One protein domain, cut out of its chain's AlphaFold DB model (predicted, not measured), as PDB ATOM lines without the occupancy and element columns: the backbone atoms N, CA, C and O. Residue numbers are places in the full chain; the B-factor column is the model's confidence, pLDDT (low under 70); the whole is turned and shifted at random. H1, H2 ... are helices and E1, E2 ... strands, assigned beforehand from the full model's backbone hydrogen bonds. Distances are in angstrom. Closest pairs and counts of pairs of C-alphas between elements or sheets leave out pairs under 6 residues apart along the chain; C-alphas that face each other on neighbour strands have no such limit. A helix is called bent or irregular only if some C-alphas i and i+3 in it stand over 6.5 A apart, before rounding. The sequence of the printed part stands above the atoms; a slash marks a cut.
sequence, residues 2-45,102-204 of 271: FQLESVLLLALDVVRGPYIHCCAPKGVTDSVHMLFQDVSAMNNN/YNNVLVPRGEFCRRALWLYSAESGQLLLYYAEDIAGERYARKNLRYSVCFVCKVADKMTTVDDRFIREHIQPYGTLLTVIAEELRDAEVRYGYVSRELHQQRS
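Overview. This is residues 2 to 45 and 102 to 204 of the 271 residues of an uncharacterized protein of Angomonas deanei (UniProt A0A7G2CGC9). A twisted sheet of five strands has the long helix H2 packed slantwise over one face, and H3 turns off the last-residue end of H2 to cross E2 and E1 on that same face. H1 crosses H2 steeply and meets the sheet only with its residues 28 to 33, while residues 102 to 106, with no named element, lie on the face away from H2. The printed part has 147 residues, with three named helices and five named strands along the chain as E1 E2 H1 E3 E4 E5 H2 H3. The sheet order is E2 E1 E5 E4 E3, antiparallel throughout, and the class is mixed, helices and strands in two layers, H2 and H3 on one face of the sheet. The whole is compact, with a radius of gyration of the C-alphas of 15.9 A and spans of 45 by 37 by 30 A.

Along the chain. E1, residues 2 to 12, starts at C-alpha 2 (411.892, -147.608, 125.840), covers 29.4 A and bends by 54 degrees at residue 5. E2 is residues 20 to 23, 9.3 A, and H1 is residues 28 to 44, 24.5 A. E3, residues 116 to 121, 16.8 A, E4, residues 126 to 136, 32.1 A, and E5, residues 144 to 155, 34.8 A, form a meander, each strand the antiparallel neighbour of the one before. H2, residues 164 to 192, 39.6 A, starts at C-alpha 164 (410.504, -132.961, 127.831); it has a kink of 39 degrees near residue 171 and is only just irregular, with C-alphas 169 and 172 6.8 A apart. H3, residues 194 to 204, 15.9 A, ends at C-alpha 204 (386.481, -164.017, 103.587).

Arrangement. In the hairpin E1 and E2, N 22 and O 9 are 3.0 A apart, within hydrogen-bond range. So are N 8 and O 150 of E1 and E5, 2.8 A, N 151 and O 129 of E5 and E4, 2.7 A, and N 119 and O 128 of E3 and E4, 2.8 A. H2 is over E5 and E4 at a height over the sheet of 8.0 A, only just slantwise to the strands, at 31 degrees to E5 on the local plane; its closest C-alphas to E4 are Thr 179 and Tyr 131, 6.8 A. H1 only grazes the sheet; its closest C-alphas to E1 are Thr 29 and Ser 6, 6.1 A. With residues 35 to 40 alone, H1 touches H2 at a steep tilt of 65 degrees, opposite ways, closest at C-alphas Phe 36 and Leu 177, 6.8 A. H2 and H3 touch only at the corner, C-alphas Ala 188 and Tyr 194 being closest at 5.8 A, about perpendicular at 75 degrees. H3 is only just over E2 and E1, 3 of its 11 C-alphas falling on each, at a height over the sheet of 9.1 A. It runs across the strands, at 74 degrees to E1 on the local plane; H1 and H3 are apart. Every O i to N i+4 pair is within hydrogen-bond range in H1 and H3, and 22 of 25 in H2.

Size, cuts and confidence. The two C-alphas farthest apart, Glu 138 and Lys 158, are 48.4 A apart. Residues 46 to 101 are cut out, with 37.7 A from C-alpha 45 to C-alpha 102; of the links printed whole, none is long. Mean pLDDT of the printed part is 72.1, and 59 residues are under 70, among them 12 to 32, 38 to 45, 102 to 111 and 197 to 204.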
ATOM      1  N   PHE A   2     412.960-147.833 126.812       81.81
ATOM      2  CA  PHE A   2     411.892-147.608 125.840       81.81
ATOM      3  C   PHE A   2     412.066-148.641 124.730       81.81
ATOM      4  O   PHE A   2     413.169-148.759 124.198       81.81
ATOM      5  N   GLN A   3     411.028-149.416 124.423       82.94
ATOM      6  CA  GLN A   3     411.117-150.506 123.455       82.94
ATOM      7  C   GLN A   3     409.818-150.636 122.667       82.94
ATOM      8  O   GLN A   3     408.756-150.779 123.259       82.94
ATOM      9  N   LEU A   4     409.900-150.637 121.338       81.62
ATOM     10  CA  LEU A   4     408.758-150.943 120.480       81.62
ATOM     11  C   LEU A   4     408.389-152.432 120.618       81.62
ATOM     12  O   LEU A   4     409.194-153.299 120.290       81.62
ATOM     13  N   GLU A   5     407.185-152.729 121.107       76.62
ATOM     14  CA  GLU A   5     406.683-154.100 121.289       76.62
ATOM     15  C   GLU A   5     405.880-154.585 120.087       76.62
ATOM     16  O   GLU A   5     405.948-155.756 119.720       76.62
ATOM     17  N   SER A   6     405.076-153.704 119.491       71.06
ATOM     18  CA  SER A   6     404.246-154.063 118.345       71.06
ATOM     19  C   SER A   6     403.820-152.847 117.534       71.06
ATOM     20  O   SER A   6     403.851-151.708 118.001       71.06
ATOM     21  N   VAL A   7     403.405-153.116 116.298       75.12
ATOM     22  CA  VAL A   7     402.723-152.160 115.429       75.12
ATOM     23  C   VAL A   7     401.316-152.698 115.178       75.12
ATOM     24  O   VAL A   7     401.128-153.900 115.022       75.12
ATOM     25  N   LEU A   8     400.310-151.836 115.181       75.00
ATOM     26  CA  LEU A   8     398.911-152.194 114.979       75.00
ATOM     27  C   LEU A   8     398.343-151.340 113.850       75.00
ATOM     28  O   LEU A   8     398.572-150.132 113.816       75.00
ATOM     29  N   LEU A   9     397.572-151.957 112.960       75.62
ATOM     30  CA  LEU A   9     396.707-151.260 112.017       75.62
ATOM     31  C   LEU A   9     395.256-151.563 112.391       75.62
ATOM     32  O   LEU A   9     394.820-152.714 112.399       75.62
ATOM     33  N   LEU A  10     394.517-150.511 112.716       73.00
ATOM     34  CA  LEU A  10     393.114-150.565 113.103       73.00
ATOM     35  C   LEU A  10     392.316-149.832 112.044       73.00
ATOM     36  O   LEU A  10     392.536-148.644 111.850       73.00
ATOM     37  N   ALA A  11     391.386-150.493 111.368       71.00
ATOM     38  CA  ALA A  11     390.550-149.824 110.380       71.00
ATOM     39  C   ALA A  11     389.062-150.033 110.656       71.00
ATOM     40  O   ALA A  11     388.627-151.082 111.135       71.00
ATOM     41  N   LEU A  12     388.292-148.995 110.344       65.62
ATOM     42  CA  LEU A  12     386.849-148.925 110.475       65.62
ATOM     43  C   LEU A  12     386.230-148.579 109.121       65.62
ATOM     44  O   LEU A  12     386.340-147.457 108.624       65.62
ATOM     45  N   ASP A  13     385.499-149.544 108.573       60.81
ATOM     46  CA  ASP A  13     384.521-149.307 107.516       60.81
ATOM     47  C   ASP A  13     383.147-149.107 108.178       60.81
ATOM     48  O   ASP A  13     382.465-150.063 108.557       60.81
ATOM     49  N   VAL A  14     382.773-147.841 108.388       51.88
ATOM     50  CA  VAL A  14     381.760-147.360 109.355       51.88
ATOM     51  C   VAL A  14     380.312-147.834 109.057       51.88
ATOM     52  O   VAL A  14     379.359-147.384 109.689       51.88
ATOM     53  N   VAL A  15     380.071-148.738 108.098       44.03
ATOM     54  CA  VAL A  15     378.733-149.340 107.860       44.03
ATOM     55  C   VAL A  15     378.679-150.838 108.142       44.03
ATOM     56  O   VAL A  15     377.584-151.345 108.364       44.03
ATOM     57  N   ARG A  16     379.791-151.586 108.129       40.66
ATOM     58  CA  ARG A  16     379.696-153.057 108.015       40.66
ATOM     59  C   ARG A  16     380.679-153.876 108.853       40.66
ATOM     60  O   ARG A  16     381.179-154.885 108.368       40.66
ATOM     61  N   GLY A  17     380.906-153.534 110.119       42.12
ATOM     62  CA  GLY A  17     381.383-154.543 111.078       42.12
ATOM     63  C   GLY A  17     382.383-154.068 112.131       42.12
ATOM     64  O   GLY A  17     382.723-152.887 112.164       42.12
ATOM     65  N   PRO A  18     382.810-154.996 113.011       44.75
ATOM     66  CA  PRO A  18     383.695-154.716 114.139       44.75
ATOM     67  C   PRO A  18     385.086-154.261 113.680       44.75
ATOM     68  O   PRO A  18     385.462-154.469 112.525       44.75
ATOM     69  N   TYR A  19     385.847-153.663 114.605       49.66
ATOM     70  CA  TYR A  19     387.268-153.356 114.421       49.66
ATOM     71  C   TYR A  19     387.988-154.577 113.846       49.66
ATOM     72  O   TYR A  19     388.000-155.644 114.463       49.66
ATOM     73  N   ILE A  20     388.581-154.428 112.662       49.56
ATOM     74  CA  ILE A  20     389.502-155.439 112.155       49.56
ATOM     75  C   ILE A  20     390.869-155.076 112.726       49.56
ATOM     76  O   ILE A  20     391.448-154.038 112.401       49.56
ATOM     77  N   HIS A  21     391.322-155.915 113.653       49.25
ATOM     78  CA  HIS A  21     392.632-155.820 114.273       49.25
ATOM     79  C   HIS A  21     393.649-156.508 113.373       49.25
ATOM     80  O   HIS A  21     393.759-157.733 113.381       49.25
ATOM     81  N   CYS A  22     394.414-155.726 112.617       45.47
ATOM     82  CA  CYS A  22     395.586-156.245 111.933       45.47
ATOM     83  C   CYS A  22     396.791-155.989 112.839       45.47
ATOM     84  O   CYS A  22     397.340-154.885 112.886       45.47
ATOM     85  N   CYS A  23     397.177-157.000 113.619       44.00
ATOM     86  CA  CYS A  23     398.451-156.962 114.327       44.00
ATOM     87  C   CYS A  23     399.580-156.991 113.302       44.00
ATOM     88  O   CYS A  23     399.529-157.774 112.349       44.00
ATOM     89  N   ALA A  24     400.607-156.172 113.509       43.22
ATOM     90  CA  ALA A  24     401.788-156.289 112.691       43.22
ATOM     91  C   ALA A  24     402.459-157.656 112.946       43.22
ATOM     92  O   ALA A  24     402.577-158.107 114.089       43.22
ATOM     93  N   PRO A  25     402.891-158.315 111.875       42.59
ATOM     94  CA  PRO A  25     403.635-159.566 111.894       42.59
ATOM     95  C   PRO A  25     404.917-159.519 112.731       42.59
ATOM     96  O   PRO A  25     405.509-158.458 112.952       42.59
ATOM     97  N   LYS A  26     405.403-160.698 113.139       44.91
ATOM     98  CA  LYS A  26     406.704-160.838 113.817       44.91
ATOM     99  C   LYS A  26     407.830-160.296 112.917       44.91
ATOM    100  O   LYS A  26     407.910-160.680 111.757       44.91
ATOM    101  N   GLY A  27     408.693-159.424 113.452       49.12
ATOM    102  CA  GLY A  27     409.842-158.826 112.740       49.12
ATOM    103  C   GLY A  27     409.613-157.416 112.173       49.12
ATOM    104  O   GLY A  27     410.570-156.735 111.795       49.12
ATOM    105  N   VAL A  28     408.371-156.916 112.167       56.31
ATOM    106  CA  VAL A  28     408.084-155.516 111.790       56.31
ATOM    107  C   VAL A  28     408.698-154.539 112.793       56.31
ATOM    108  O   VAL A  28     409.182-153.482 112.400       56.31
ATOM    109  N   THR A  29     408.749-154.908 114.074       59.88
ATOM    110  CA  THR A  29     409.398-154.114 115.126       59.88
ATOM    111  C   THR A  29     410.863-153.836 114.813       59.88
ATOM    112  O   THR A  29     411.300-152.698 114.944       59.88
ATOM    113  N   ASP A  30     411.593-154.839 114.324       63.03
ATOM    114  CA  ASP A  30     413.017-154.716 113.996       63.03
ATOM    115  C   ASP A  30     413.218-153.841 112.755       63.03
ATOM    116  O   ASP A  30     414.123-153.014 112.708       63.03
ATOM    117  N   SER A  31     412.313-153.954 111.779       63.66
ATOM    118  CA  SER A  31     412.327-153.134 110.561       63.66
ATOM    119  C   SER A  31     412.025-151.666 110.859       63.66
ATOM    120  O   SER A  31     412.704-150.776 110.355       63.66
ATOM    121  N   VAL A  32     411.046-151.401 111.729       63.69
ATOM    122  CA  VAL A  32     410.732-150.049 112.212       63.69
ATOM    123  C   VAL A  32     411.886-149.497 113.044       63.69
ATOM    124  O   VAL A  32     412.233-148.328 112.903       63.69
ATOM    125  N   HIS A  33     412.532-150.328 113.863       70.00
ATOM    126  CA  HIS A  33     413.704-149.917 114.630       70.00
ATOM    127  C   HIS A  33     414.914-149.611 113.731       70.00
ATOM    128  O   HIS A  33     415.668-148.682 114.011       70.00
ATOM    129  N   MET A  34     415.099-150.345 112.631       68.25
ATOM    130  CA  MET A  34     416.110-150.024 111.620       68.25
ATOM    131  C   MET A  34     415.796-148.713 110.892       68.25
ATOM    132  O   MET A  34     416.656-147.842 110.818       68.25
ATOM    133  N   LEU A  35     414.555-148.522 110.432       67.19
ATOM    134  CA  LEU A  35     414.121-147.261 109.813       67.19
ATOM    135  C   LEU A  35     414.310-146.074 110.764       67.19
ATOM    136  O   LEU A  35     414.727-144.994 110.353       67.19
ATOM    137  N   PHE A  36     414.050-146.277 112.056       69.56
ATOM    138  CA  PHE A  36     414.315-145.279 113.083       69.56
ATOM    139  C   PHE A  36     415.801-144.904 113.154       69.56
ATOM    140  O   PHE A  36     416.120-143.720 113.283       69.56
ATOM    141  N   GLN A  37     416.713-145.878 113.067       72.06
ATOM    142  CA  GLN A  37     418.156-145.617 113.065       72.06
ATOM    143  C   GLN A  37     418.581-144.813 111.830       72.06
ATOM    144  O   GLN A  37     419.329-143.847 111.984       72.06
ATOM    145  N   ASP A  38     418.045-145.134 110.650       67.00
ATOM    146  CA  ASP A  38     418.336-144.413 109.403       67.00
ATOM    147  C   ASP A  38     417.863-142.948 109.473       67.00
ATOM    148  O   ASP A  38     418.634-142.017 109.221       67.00
ATOM    149  N   VAL A  39     416.620-142.718 109.916       63.31
ATOM    150  CA  VAL A  39     416.051-141.368 110.084       63.31
ATOM    151  C   VAL A  39     416.810-140.569 111.153       63.31
ATOM    152  O   VAL A  39     417.065-139.375 110.983       63.31
ATOM    153  N   SER A  40     417.219-141.221 112.245       62.41
ATOM    154  CA  SER A  40     417.980-140.578 113.325       62.41
ATOM    155  C   SER A  40     419.403-140.202 112.896       62.41
ATOM    156  O   SER A  40     419.900-139.140 113.277       62.41
ATOM    157  N   ALA A  41     420.059-141.032 112.077       58.53
ATOM    158  CA  ALA A  41     421.394-140.757 111.545       58.53
ATOM    159  C   ALA A  41     421.402-139.553 110.587       58.53
ATOM    160  O   ALA A  41     422.325-138.738 110.626       58.53
ATOM    161  N   MET A  42     420.356-139.388 109.770       56.16
ATOM    162  CA  MET A  42     420.235-138.232 108.873       56.16
ATOM    163  C   MET A  42     420.040-136.914 109.629       56.16
ATOM    164  O   MET A  42     420.625-135.898 109.248       56.16
ATOM    165  N   ASN A  43     419.258-136.919 110.711       51.47
ATOM    166  CA  ASN A  43     418.932-135.694 111.444       51.47
ATOM    167  C   ASN A  43     420.137-135.135 112.232       51.47
ATOM    168  O   ASN A  43     420.289-133.924 112.369       51.47
ATOM    169  N   ASN A  44     421.052-136.001 112.683       47.22
ATOM    170  CA  ASN A  44     422.274-135.581 113.381       47.22
ATOM    171  C   ASN A  44     423.343-134.971 112.453       47.22
ATOM    172  O   ASN A  44     424.170-134.182 112.912       47.22
ATOM    173  N   ASN A  45     423.309-135.271 111.151       40.72
ATOM    174  CA  ASN A  45     424.282-134.756 110.180       40.72
ATOM    175  C   ASN A  45     423.940-133.363 109.624       40.72
ATOM    176  O   ASN A  45     424.766-132.766 108.938       40.72
ATOM    177  N   TYR A 102     392.242-151.472 124.284       51.25
ATOM    178  CA  TYR A 102     392.607-150.293 123.486       51.25
ATOM    179  C   TYR A 102     391.570-149.878 122.435       51.25
ATOM    180  O   TYR A 102     391.718-148.827 121.811       51.25
ATOM    181  N   ASN A 103     390.480-150.637 122.287       51.44
ATOM    182  CA  ASN A 103     389.447-150.382 121.274       51.44
ATOM    183  C   ASN A 103     388.743-149.038 121.470       51.44
ATOM    184  O   ASN A 103     388.345-148.418 120.494       51.44
ATOM    185  N   ASN A 104     388.622-148.574 122.717       48.84
ATOM    186  CA  ASN A 104     387.965-147.304 123.037       48.84
ATOM    187  C   ASN A 104     388.904-146.095 122.907       48.84
ATOM    188  O   ASN A 104     388.433-144.972 122.745       48.84
ATOM    189  N   VAL A 105     390.221-146.318 122.973       52.62
ATOM    190  CA  VAL A 105     391.241-145.255 122.965       52.62
ATOM    191  C   VAL A 105     391.722-144.956 121.547       52.62
ATOM    192  O   VAL A 105     392.011-143.813 121.219       52.62
ATOM    193  N   LEU A 106     391.765-145.977 120.689       57.88
ATOM    194  CA  LEU A 106     392.305-145.887 119.333       57.88
ATOM    195  C   LEU A 106     391.226-145.640 118.271       57.88
ATOM    196  O   LEU A 106     391.473-145.849 117.086       57.88
ATOM    197  N   VAL A 107     390.023-145.216 118.678       57.22
ATOM    198  CA  VAL A 107     388.973-144.844 117.727       57.22
ATOM    199  C   VAL A 107     389.420-143.579 116.994       57.22
ATOM    200  O   VAL A 107     389.547-142.533 117.637       57.22
ATOM    201  N   PRO A 108     389.615-143.626 115.665       57.12
ATOM    202  CA  PRO A 108     389.955-142.446 114.890       57.12
ATOM    203  C   PRO A 108     388.783-141.462 114.949       57.12
ATOM    204  O   PRO A 108     387.777-141.605 114.243       57.12
ATOM    205  N   ARG A 109     388.885-140.456 115.823       63.22
ATOM    206  CA  ARG A 109     388.006-139.289 115.771       63.22
ATOM    207  C   ARG A 109     388.543-138.366 114.690       63.22
ATOM    208  O   ARG A 109     389.735-138.077 114.678       63.22
ATOM    209  N   GLY A 110     387.660-137.889 113.813       63.09
ATOM    210  CA  GLY A 110     388.042-137.043 112.675       63.09
ATOM    211  C   GLY A 110     388.839-135.800 113.082       63.09
ATOM    212  O   GLY A 110     389.704-135.353 112.338       63.09
ATOM    213  N   GLU A 111     388.610-135.288 114.294       69.75
ATOM    214  CA  GLU A 111     389.391-134.190 114.859       69.75
ATOM    215  C   GLU A 111     390.884-134.522 114.935       69.75
ATOM    216  O   GLU A 111     391.700-133.665 114.630       69.75
ATOM    217  N   PHE A 112     391.264-135.755 115.259       76.19
ATOM    218  CA  PHE A 112     392.648-136.187 115.467       76.19
ATOM    219  C   PHE A 112     393.339-136.732 114.217       76.19
ATOM    220  O   PHE A 112     394.505-137.123 114.287       76.19
ATOM    221  N   CYS A 113     392.652-136.747 113.077       83.00
ATOM    222  CA  CYS A 113     393.244-137.220 111.839       83.00
ATOM    223  C   CYS A 113     394.432-136.349 111.417       83.00
ATOM    224  O   CYS A 113     394.459-135.136 111.641       83.00
ATOM    225  N   ARG A 114     395.406-136.996 110.776       84.38
ATOM    226  CA  ARG A 114     396.636-136.387 110.260       84.38
ATOM    227  C   ARG A 114     397.565-135.790 111.309       84.38
ATOM    228  O   ARG A 114     398.284-134.825 111.053       84.38
ATOM    229  N   ARG A 115     397.517-136.341 112.520       84.25
ATOM    230  CA  ARG A 115     398.361-135.930 113.639       84.25
ATOM    231  C   ARG A 115     398.912-137.167 114.330       84.25
ATOM    232  O   ARG A 115     398.160-138.090 114.636       84.25
ATOM    233  N   ALA A 116     400.216-137.164 114.592       86.19
ATOM    234  CA  ALA A 116     400.831-138.139 115.478       86.19
ATOM    235  C   ALA A 116     400.490-137.764 116.925       86.19
ATOM    236  O   ALA A 116     400.807-136.666 117.388       86.19
ATOM    237  N   LEU A 117     399.822-138.671 117.623       86.75
ATOM    238  CA  LEU A 117     399.407-138.518 119.010       86.75
ATOM    239  C   LEU A 117     400.019-139.625 119.847       86.75
ATOM    240  O   LEU A 117     400.310-140.706 119.345       86.75
ATOM    241  N   TRP A 118     400.185-139.371 121.139       86.62
ATOM    242  CA  TRP A 118     400.653-140.387 122.065       86.62
ATOM    243  C   TRP A 118     399.819-140.403 123.339       86.62
ATOM    244  O   TRP A 118     399.264-139.388 123.759       86.62
ATOM    245  N   LEU A 119     399.727-141.583 123.940       84.75
ATOM    246  CA  LEU A 119     399.048-141.827 125.198       84.75
ATOM    247  C   LEU A 119     399.919-142.739 126.054       84.75
ATOM    248  O   LEU A 119     400.302-143.824 125.624       84.75
ATOM    249  N   TYR A 120     400.221-142.297 127.269       80.69
ATOM    250  CA  TYR A 120     400.938-143.100 128.249       80.69
ATOM    251  C   TYR A 120     399.970-143.587 129.325       80.69
ATOM    252  O   TYR A 120     399.355-142.784 130.024       80.69
ATOM    253  N   SER A 121     399.832-144.908 129.447       71.38
ATOM    254  CA  SER A 121     399.034-145.535 130.497       71.38
ATOM    255  C   SER A 121     399.952-145.907 131.659       71.38
ATOM    256  O   SER A 121     400.684-146.899 131.596       71.38
ATOM    257  N   ALA A 122     399.906-145.100 132.723       65.38
ATOM    258  CA  ALA A 122     400.748-145.269 133.909       65.38
ATOM    259  C   ALA A 122     400.582-146.647 134.578       65.38
ATOM    260  O   ALA A 122     401.523-147.161 135.172       65.38
ATOM    261  N   GLU A 123     399.411-147.274 134.444       66.56
ATOM    262  CA  GLU A 123     399.111-148.575 135.056       66.56
ATOM    263  C   GLU A 123     399.658-149.769 134.266       66.56
ATOM    264  O   GLU A 123     399.870-150.840 134.831       66.56
ATOM    265  N   SER A 124     399.872-149.617 132.956       70.38
ATOM    266  CA  SER A 124     400.313-150.721 132.091       70.38
ATOM    267  C   SER A 124     401.787-150.650 131.709       70.38
ATOM    268  O   SER A 124     402.291-151.596 131.107       70.38
ATOM    269  N   GLY A 125     402.474-149.542 132.007       76.88
ATOM    270  CA  GLY A 125     403.844-149.314 131.540       76.88
ATOM    271  C   GLY A 125     403.942-149.228 130.011       76.88
ATOM    272  O   GLY A 125     405.028-149.364 129.453       76.88
ATOM    273  N   GLN A 126     402.816-149.015 129.322       80.00
ATOM    274  CA  GLN A 126     402.753-148.940 127.866       80.00
ATOM    275  C   GLN A 126     402.492-147.508 127.403       80.00
ATOM    276  O   GLN A 126     401.635-146.792 127.928       80.00
ATOM    277  N   LEU A 127     403.238-147.119 126.375       85.69
ATOM    278  CA  LEU A 127     403.042-145.905 125.606       85.69
ATOM    279  C   LEU A 127     402.528-146.284 124.224       85.69
ATOM    280  O   LEU A 127     403.159-147.043 123.495       85.69
ATOM    281  N   LEU A 128     401.376-145.738 123.869       85.38
ATOM    282  CA  LEU A 128     400.792-145.843 122.544       85.38
ATOM    283  C   LEU A 128     401.152-144.583 121.778       85.38
ATOM    284  O   LEU A 128     400.895-143.487 122.261       85.38
ATOM    285  N   LEU A 129     401.706-144.730 120.587       88.62
ATOM    286  CA  LEU A 129     401.901-143.639 119.644       88.62
ATOM    287  C   LEU A 129     401.090-143.979 118.400       88.62
ATOM    288  O   LEU A 129     401.326-145.015 117.793       88.62
ATOM    289  N   TYR A 130     400.119-143.155 118.029       87.56
ATOM    290  CA  TYR A 130     399.175-143.476 116.968       87.56
ATOM    291  C   TYR A 130     398.929-142.301 116.023       87.56
ATOM    292  O   TYR A 130     399.062-141.134 116.387       87.56
ATOM    293  N   TYR A 131     398.572-142.636 114.788       88.12
ATOM    294  CA  TYR A 131     398.244-141.699 113.728       88.12
ATOM    295  C   TYR A 131     396.948-142.148 113.069       88.12
ATOM    296  O   TYR A 131     396.873-143.244 112.508       88.12
ATOM    297  N   ALA A 132     395.927-141.304 113.163       86.31
ATOM    298  CA  ALA A 132     394.620-141.544 112.573       86.31
ATOM    299  C   ALA A 132     394.536-140.960 111.157       86.31
ATOM    300  O   ALA A 132     394.978-139.836 110.915       86.31
ATOM    301  N   GLU A 133     393.896-141.684 110.244       86.50
ATOM    302  CA  GLU A 133     393.559-141.217 108.902       86.50
ATOM    303  C   GLU A 133     392.069-141.320 108.602       86.50
ATOM    304  O   GLU A 133     391.347-142.170 109.132       86.50
ATOM    305  N   ASP A 134     391.645-140.419 107.722       86.38
ATOM    306  CA  ASP A 134     390.300-140.317 107.170       86.38
ATOM    307  C   ASP A 134     390.449-140.026 105.664       86.38
ATOM    308  O   ASP A 134     390.934-138.966 105.243       86.38
ATOM    309  N   ILE A 135     390.107-141.029 104.851       84.50
ATOM    310  CA  ILE A 135     390.242-141.000 103.396       84.50
ATOM    311  C   ILE A 135     388.855-141.046 102.773       84.50
ATOM    312  O   ILE A 135     388.159-142.059 102.831       84.50
ATOM    313  N   ALA A 136     388.480-139.967 102.092       82.94
ATOM    314  CA  ALA A 136     387.288-139.945 101.259       82.94
ATOM    315  C   ALA A 136     387.512-140.725  99.951       82.94
ATOM    316  O   ALA A 136     388.564-140.623  99.322       82.94
ATOM    317  N   GLY A 137     386.505-141.470  99.505       74.81
ATOM    318  CA  GLY A 137     386.563-142.213  98.249       74.81
ATOM    319  C   GLY A 137     385.299-143.013  97.973       74.81
ATOM    320  O   GLY A 137     384.710-143.597  98.874       74.81
ATOM    321  N   GLU A 138     384.885-143.083  96.709       66.81
ATOM    322  CA  GLU A 138     383.646-143.766  96.294       66.81
ATOM    323  C   GLU A 138     383.690-145.291  96.473       66.81
ATOM    324  O   GLU A 138     382.654-145.950  96.465       66.81
ATOM    325  N   ARG A 139     384.888-145.849  96.677       68.38
ATOM    326  CA  ARG A 139     385.122-147.283  96.904       68.38
ATOM    327  C   ARG A 139     384.638-147.761  98.279       68.38
ATOM    328  O   ARG A 139     384.595-148.965  98.514       68.38
ATOM    329  N   TYR A 140     384.296-146.844  99.184       72.69
ATOM    330  CA  TYR A 140     383.924-147.146 100.568       72.69
ATOM    331  C   TYR A 140     382.423-146.976 100.797       72.69
ATOM    332  O   TYR A 140     381.795-146.082 100.230       72.69
ATOM    333  N   ALA A 141     381.843-147.763 101.705       61.44
ATOM    334  CA  ALA A 141     380.397-147.777 101.931       61.44
ATOM    335  C   ALA A 141     379.817-146.418 102.387       61.44
ATOM    336  O   ALA A 141     378.703-146.075 101.998       61.44
ATOM    337  N   ARG A 142     380.559-145.612 103.170       64.50
ATOM    338  CA  ARG A 142     380.185-144.211 103.509       64.50
ATOM    339  C   ARG A 142     380.902-143.159 102.673       64.50
ATOM    340  O   ARG A 142     380.990-142.008 103.088       64.50
ATOM    341  N   LYS A 143     381.483-143.554 101.545       75.06
ATOM    342  CA  LYS A 143     382.440-142.736 100.798       75.06
ATOM    343  C   LYS A 143     383.666-142.313 101.624       75.06
ATOM    344  O   LYS A 143     384.306-141.316 101.302       75.06
ATOM    345  N   ASN A 144     383.960-143.027 102.710       77.62
ATOM    346  CA  ASN A 144     385.040-142.712 103.633       77.62
ATOM    347  C   ASN A 144     385.592-143.983 104.300       77.62
ATOM    348  O   ASN A 144     384.807-144.815 104.764       77.62
ATOM    349  N   LEU A 145     386.916-144.109 104.345       79.88
ATOM    350  CA  LEU A 145     387.661-145.111 105.094       79.88
ATOM    351  C   LEU A 145     388.416-144.424 106.230       79.88
ATOM    352  O   LEU A 145     389.210-143.514 105.991       79.88
ATOM    353  N   ARG A 146     388.237-144.924 107.457       80.12
ATOM    354  CA  ARG A 146     389.014-144.476 108.616       80.12
ATOM    355  C   ARG A 146     389.923-145.576 109.109       80.12
ATOM    356  O   ARG A 146     389.480-146.710 109.278       80.12
ATOM    357  N   TYR A 147     391.171-145.241 109.397       80.69
ATOM    358  CA  TYR A 147     392.093-146.169 110.039       80.69
ATOM    359  C   TYR A 147     393.044-145.460 110.996       80.69
ATOM    360  O   TYR A 147     393.104-144.236 111.061       80.69
ATOM    361  N   SER A 148     393.754-146.229 111.805       81.44
ATOM    362  CA  SER A 148     394.793-145.764 112.707       81.44
ATOM    363  C   SER A 148     395.958-146.737 112.684       81.44
ATOM    364  O   SER A 148     395.769-147.944 112.839       81.44
ATOM    365  N   VAL A 149     397.159-146.201 112.490       85.06
ATOM    366  CA  VAL A 149     398.414-146.933 112.679       85.06
ATOM    367  C   VAL A 149     398.910-146.610 114.080       85.06
ATOM    368  O   VAL A 149     398.936-145.441 114.455       85.06
ATOM    369  N   CYS A 150     399.273-147.618 114.867       84.00
ATOM    370  CA  CYS A 150     399.700-147.448 116.251       84.00
ATOM    371  C   CYS A 150     400.983-148.229 116.531       84.00
ATOM    372  O   CYS A 150     401.065-149.420 116.259       84.00
ATOM    373  N   PHE A 151     401.964-147.574 117.130       86.75
ATOM    374  CA  PHE A 151     403.106-148.190 117.784       86.75
ATOM    375  C   PHE A 151     402.774-148.397 119.256       86.75
ATOM    376  O   PHE A 151     402.341-147.471 119.941       86.75
ATOM    377  N   VAL A 152     402.959-149.621 119.735       83.69
ATOM    378  CA  VAL A 152     402.843-149.963 121.152       83.69
ATOM    379  C   VAL A 152     404.253-150.121 121.685       83.69
ATOM    380  O   VAL A 152     404.981-151.021 121.266       83.69
ATOM    381  N   CYS A 153     404.640-149.238 122.594       85.44
ATOM    382  CA  CYS A 153     405.968-149.200 123.176       85.44
ATOM    383  C   CYS A 153     405.906-149.543 124.664       85.44
ATOM    384  O   CYS A 153     405.121-148.964 125.414       85.44
ATOM    385  N   LYS A 154     406.784-150.435 125.111       84.88
ATOM    386  CA  LYS A 154     407.072-150.643 126.525       84.88
ATOM    387  C   LYS A 154     407.924-149.501 127.046       84.88
ATOM    388  O   LYS A 154     408.938-149.141 126.441       84.88
ATOM    389  N   VAL A 155     407.547-148.982 128.201       84.00
ATOM    390  CA  VAL A 155     408.289-147.966 128.942       84.00
ATOM    391  C   VAL A 155     408.653-148.542 130.308       84.00
ATOM    392  O   VAL A 155     407.958-149.406 130.831       84.00
ATOM    393  N   ALA A 156     409.779-148.119 130.880       80.38
ATOM    394  CA  ALA A 156     410.235-148.637 132.167       80.38
ATOM    395  C   ALA A 156     409.211-148.398 133.290       80.38
ATOM    396  O   ALA A 156     408.719-147.284 133.446       80.38
ATOM    397  N   ASP A 157     409.013-149.415 134.132       67.19
ATOM    398  CA  ASP A 157     408.004-149.480 135.207       67.19
ATOM    399  C   ASP A 157     408.079-148.348 136.250       67.19
ATOM    400  O   ASP A 157     407.154-148.145 137.027       67.19
ATOM    401  N   LYS A 158     409.189-147.600 136.294       66.88
ATOM    402  CA  LYS A 158     409.399-146.480 137.230       66.88
ATOM    403  C   LYS A 158     409.066-145.114 136.632       66.88
ATOM    404  O   LYS A 158     409.282-144.095 137.284       66.88
ATOM    405  N   MET A 159     408.617-145.072 135.384       70.06
ATOM    406  CA  MET A 159     408.353-143.826 134.688       70.06
ATOM    407  C   MET A 159     406.958-143.313 135.037       70.06
ATOM    408  O   MET A 159     405.971-143.719 134.450       70.06
ATOM    409  N   THR A 160     406.858-142.415 136.011       66.19
ATOM    410  CA  THR A 160     405.567-141.857 136.448       66.19
ATOM    411  C   THR A 160     405.154-140.615 135.657       66.19
ATOM    412  O   THR A 160     403.968-140.313 135.559       66.19
ATOM    413  N   THR A 161     406.119-139.909 135.061       70.81
ATOM    414  CA  THR A 161     405.902-138.694 134.267       70.81
ATOM    415  C   THR A 161     406.734-138.728 132.992       70.81
ATOM    416  O   THR A 161     407.905-139.106 133.021       70.81
ATOM    417  N   VAL A 162     406.139-138.295 131.880       79.00
ATOM    418  CA  VAL A 162     406.844-138.073 130.615       79.00
ATOM    419  C   VAL A 162     407.443-136.672 130.636       79.00
ATOM    420  O   VAL A 162     406.700-135.695 130.614       79.00
ATOM    421  N   ASP A 163     408.769-136.575 130.720       83.69
ATOM    422  CA  ASP A 163     409.472-135.293 130.704       83.69
ATOM    423  C   ASP A 163     409.818-134.837 129.274       83.69
ATOM    424  O   ASP A 163     409.781-135.604 128.306       83.69
ATOM    425  N   ASP A 164     410.174-133.559 129.131       85.62
ATOM    426  CA  ASP A 164     410.504-132.961 127.831       85.62
ATOM    427  C   ASP A 164     411.678-133.657 127.136       85.62
ATOM    428  O   ASP A 164     411.771-133.679 125.906       85.62
ATOM    429  N   ARG A 165     412.602-134.209 127.924       87.12
ATOM    430  CA  ARG A 165     413.751-134.937 127.398       87.12
ATOM    431  C   ARG A 165     413.297-136.231 126.735       87.12
ATOM    432  O   ARG A 165     413.653-136.467 125.583       87.12
ATOM    433  N   PHE A 166     412.469-137.014 127.414       87.19
ATOM    434  CA  PHE A 166     411.897-138.240 126.880       87.19
ATOM    435  C   PHE A 166     411.044-137.974 125.638       87.19
ATOM    436  O   PHE A 166     411.109-138.734 124.670       87.19
ATOM    437  N   ILE A 167     410.276-136.877 125.627       86.62
ATOM    438  CA  ILE A 167     409.503-136.482 124.444       86.62
ATOM    439  C   ILE A 167     410.433-136.305 123.242       86.62
ATOM    440  O   ILE A 167     410.192-136.906 122.198       86.62
ATOM    441  N   ARG A 168     411.510-135.526 123.384       86.19
ATOM    442  CA  ARG A 168     412.447-135.260 122.281       86.19
ATOM    443  C   ARG A 168     413.239-136.493 121.851       86.19
ATOM    444  O   ARG A 168     413.442-136.693 120.661       86.19
ATOM    445  N   GLU A 169     413.693-137.303 122.804       86.19
ATOM    446  CA  GLU A 169     414.577-138.443 122.530       86.19
ATOM    447  C   GLU A 169     413.821-139.682 122.023       86.19
ATOM    448  O   GLU A 169     414.381-140.473 121.262       86.19
ATOM    449  N   HIS A 170     412.555-139.864 122.412       85.12
ATOM    450  CA  HIS A 170     411.811-141.094 122.121       85.12
ATOM    451  C   HIS A 170     410.473-140.861 121.429       85.12
ATOM    452  O   HIS A 170     410.172-141.535 120.452       85.12
ATOM    453  N   ILE A 171     409.656-139.912 121.874       88.00
ATOM    454  CA  ILE A 171     408.314-139.758 121.292       88.00
ATOM    455  C   ILE A 171     408.390-139.075 119.927       88.00
ATOM    456  O   ILE A 171     407.799-139.554 118.962       88.00
ATOM    457  N   GLN A 172     409.137-137.977 119.828       87.94
ATOM    458  CA  GLN A 172     409.208-137.160 118.622       87.94
ATOM    459  C   GLN A 172     409.739-137.931 117.403       87.94
ATOM    460  O   GLN A 172     409.080-137.876 116.365       87.94
ATOM    461  N   PRO A 173     410.852-138.690 117.473       86.69
ATOM    462  CA  PRO A 173     411.381-139.315 116.268       86.69
ATOM    463  C   PRO A 173     410.552-140.538 115.837       86.69
ATOM    464  O   PRO A 173     410.346-140.737 114.640       86.69
ATOM    465  N   TYR A 174     409.966-141.292 116.778       86.69
ATOM    466  CA  TYR A 174     408.970-142.316 116.433       86.69
ATOM    467  C   TYR A 174     407.679-141.692 115.876       86.69
ATOM    468  O   TYR A 174     407.066-142.275 114.987       86.69
ATOM    469  N   GLY A 175     407.283-140.500 116.341       88.25
ATOM    470  CA  GLY A 175     406.154-139.727 115.806       88.25
ATOM    471  C   GLY A 175     406.363-139.303 114.355       88.25
ATOM    472  O   GLY A 175     405.466-139.465 113.525       88.25
ATOM    473  N   THR A 176     407.567-138.830 114.028       87.94
ATOM    474  CA  THR A 176     407.963-138.530 112.646       87.94
ATOM    475  C   THR A 176     407.899-139.784 111.780       87.94
ATOM    476  O   THR A 176     407.266-139.766 110.727       87.94
ATOM    477  N   LEU A 177     408.484-140.895 112.241       86.75
ATOM    478  CA  LEU A 177     408.467-142.159 111.502       86.75
ATOM    479  C   LEU A 177     407.038-142.666 111.268       86.75
ATOM    480  O   LEU A 177     406.694-143.078 110.163       86.75
ATOM    481  N   LEU A 178     406.187-142.594 112.290       88.06
ATOM    482  CA  LEU A 178     404.789-142.988 112.184       88.06
ATOM    483  C   LEU A 178     404.028-142.142 111.154       88.06
ATOM    484  O   LEU A 178     403.199-142.681 110.426       88.06
ATOM    485  N   THR A 179     404.333-140.845 111.072       88.62
ATOM    486  CA  THR A 179     403.737-139.939 110.078       88.62
ATOM    487  C   THR A 179     404.123-140.357 108.661       88.62
ATOM    488  O   THR A 179     403.236-140.548 107.834       88.62
ATOM    489  N   VAL A 180     405.413-140.610 108.406       87.25
ATOM    490  CA  VAL A 180     405.903-141.078 107.094       87.25
ATOM    491  C   VAL A 180     405.211-142.378 106.676       87.25
ATOM    492  O   VAL A 180     404.714-142.500 105.561       87.25
ATOM    493  N   ILE A 181     405.116-143.346 107.590       85.06
ATOM    494  CA  ILE A 181     404.444-144.623 107.320       85.06
ATOM    495  C   ILE A 181     402.958-144.417 107.015       85.06
ATOM    496  O   ILE A 181     402.415-145.070 106.123       85.06
ATOM    497  N   ALA A 182     402.285-143.539 107.760       87.56
ATOM    498  CA  ALA A 182     400.872-143.269 107.550       87.56
ATOM    499  C   ALA A 182     400.602-142.594 106.195       87.56
ATOM    500  O   ALA A 182     399.600-142.922 105.555       87.56
ATOM    501  N   GLU A 183     401.493-141.705 105.747       87.38
ATOM    502  CA  GLU A 183     401.440-141.064 104.429       87.38
ATOM    503  C   GLU A 183     401.641-142.077 103.295       87.38
ATOM    504  O   GLU A 183     400.811-142.155 102.389       87.38
ATOM    505  N   GLU A 184     402.658-142.936 103.390       85.25
ATOM    506  CA  GLU A 184     402.885-144.012 102.415       85.25
ATOM    507  C   GLU A 184     401.692-144.975 102.338       85.25
ATOM    508  O   GLU A 184     401.247-145.368 101.255       85.25
ATOM    509  N   LEU A 185     401.121-145.332 103.493       84.56
ATOM    510  CA  LEU A 185     399.950-146.202 103.554       84.56
ATOM    511  C   LEU A 185     398.721-145.537 102.922       84.56
ATOM    512  O   LEU A 185     397.944-146.201 102.230       84.56
ATOM    513  N   ARG A 186     398.560-144.225 103.115       86.94
ATOM    514  CA  ARG A 186     397.500-143.443 102.479       86.94
ATOM    515  C   ARG A 186     397.662-143.425 100.964       86.94
ATOM    516  O   ARG A 186     396.691-143.669 100.248       86.94
ATOM    517  N   ASP A 187     398.868-143.191 100.468       86.00
ATOM    518  CA  ASP A 187     399.138-143.201  99.034       86.00
ATOM    519  C   ASP A 187     398.931-144.592  98.421       86.00
ATOM    520  O   ASP A 187     398.432-144.718  97.297       86.00
ATOM    521  N   ALA A 188     399.284-145.653  99.149       82.38
ATOM    522  CA  ALA A 188     399.006-147.029  98.753       82.38
ATOM    523  C   ALA A 188     397.497-147.327  98.729       82.38
ATOM    524  O   ALA A 188     397.014-148.001  97.815       82.38
ATOM    525  N   GLU A 189     396.727-146.800  99.682       84.62
ATOM    526  CA  GLU A 189     395.268-146.919  99.695       84.62
ATOM    527  C   GLU A 189     394.624-146.196  98.508       84.62
ATOM    528  O   GLU A 189     393.810-146.787  97.797       84.62
ATOM    529  N   VAL A 190     395.025-144.957  98.223       83.44
ATOM    530  CA  VAL A 190     394.482-144.192  97.090       83.44
ATOM    531  C   VAL A 190     394.786-144.894  95.763       83.44
ATOM    532  O   VAL A 190     393.893-145.078  94.927       83.44
ATOM    533  N   ARG A 191     396.033-145.344  95.576       83.06
ATOM    534  CA  ARG A 191     396.474-145.989  94.330       83.06
ATOM    535  C   ARG A 191     395.882-147.384  94.152       83.06
ATOM    536  O   ARG A 191     395.374-147.701  93.078       83.06
ATOM    537  N   TYR A 192     395.902-148.205  95.201       80.62
ATOM    538  CA  TYR A 192     395.677-149.648  95.082       80.62
ATOM    539  C   TYR A 192     394.516-150.186  95.923       80.62
ATOM    540  O   TYR A 192     394.143-151.346  95.751       80.62
ATOM    541  N   GLY A 193     393.919-149.379  96.802       76.00
ATOM    542  CA  GLY A 193     392.939-149.849  97.785       76.00
ATOM    543  C   GLY A 193     393.562-150.816  98.791       76.00
ATOM    544  O   GLY A 193     392.973-151.848  99.085       76.00
ATOM    545  N   TYR A 194     394.801-150.564  99.212       74.12
ATOM    546  CA  TYR A 194     395.601-151.490 100.013       74.12
ATOM    547  C   TYR A 194     394.939-151.898 101.345       74.12
ATOM    548  O   TYR A 194     394.711-153.084 101.582       74.12
ATOM    549  N   VAL A 195     394.566-150.928 102.180       74.12
ATOM    550  CA  VAL A 195     393.884-151.140 103.465       74.12
ATOM    551  C   VAL A 195     392.491-151.711 103.226       74.12
ATOM    552  O   VAL A 195     392.100-152.688 103.863       74.12
ATOM    553  N   SER A 196     391.740-151.150 102.277       72.62
ATOM    554  CA  SER A 196     390.387-151.629 101.987       72.62
ATOM    555  C   SER A 196     390.371-153.080 101.497       72.62
ATOM    556  O   SER A 196     389.523-153.852 101.939       72.62
ATOM    557  N   ARG A 197     391.315-153.503 100.651       69.94
ATOM    558  CA  ARG A 197     391.436-154.897 100.185       69.94
ATOM    559  C   ARG A 197     391.772-155.869 101.313       69.94
ATOM    560  O   ARG A 197     391.149-156.927 101.372       69.94
ATOM    561  N   GLU A 198     392.689-155.511 102.210       66.12
ATOM    562  CA  GLU A 198     393.043-156.346 103.369       66.12
ATOM    563  C   GLU A 198     391.817-156.610 104.261       66.12
ATOM    564  O   GLU A 198     391.545-157.747 104.651       66.12
ATOM    565  N   LEU A 199     390.992-155.580 104.492       65.00
ATOM    566  CA  LEU A 199     389.745-155.718 105.254       65.00
ATOM    567  C   LEU A 199     388.754-156.697 104.608       65.00
ATOM    568  O   LEU A 199     388.039-157.408 105.317       65.00
ATOM    569  N   HIS A 200     388.697-156.750 103.275       64.25
ATOM    570  CA  HIS A 200     387.833-157.693 102.562       64.25
ATOM    571  C   HIS A 200     388.353-159.136 102.655       64.25
ATOM    572  O   HIS A 200     387.552-160.050 102.847       64.25
ATOM    573  N   GLN A 201     389.671-159.344 102.578       63.00
ATOM    574  CA  GLN A 201     390.282-160.679 102.655       63.00
ATOM    575  C   GLN A 201     390.131-161.311 104.046       63.00
ATOM    576  O   GLN A 201     389.739-162.474 104.169       63.00
ATOM    577  N   GLN A 202     390.346-160.531 105.108       58.91
ATOM    578  CA  GLN A 202     390.142-160.986 106.489       58.91
ATOM    579  C   GLN A 202     388.693-161.448 106.732       58.91
ATOM    580  O   GLN A 202     388.459-162.452 107.405       58.91
ATOM    581  N   ARG A 203     387.701-160.777 106.124       55.94
ATOM    582  CA  ARG A 203     386.290-161.199 106.200       55.94
ATOM    583  C   ARG A 203     386.028-162.513 105.470       55.94
ATOM    584  O   ARG A 203     385.292-163.342 105.998       55.94
ATOM    585  N   SER A 204     386.638-162.742 104.306       51.41
ATOM    586  CA  SER A 204     386.481-164.017 103.587       51.41
ATOM    587  C   SER A 204     387.086-165.223 104.314       51.41
ATOM    588  O   SER A 204     386.685-166.349 104.042       51.41
TER     589      SER A 204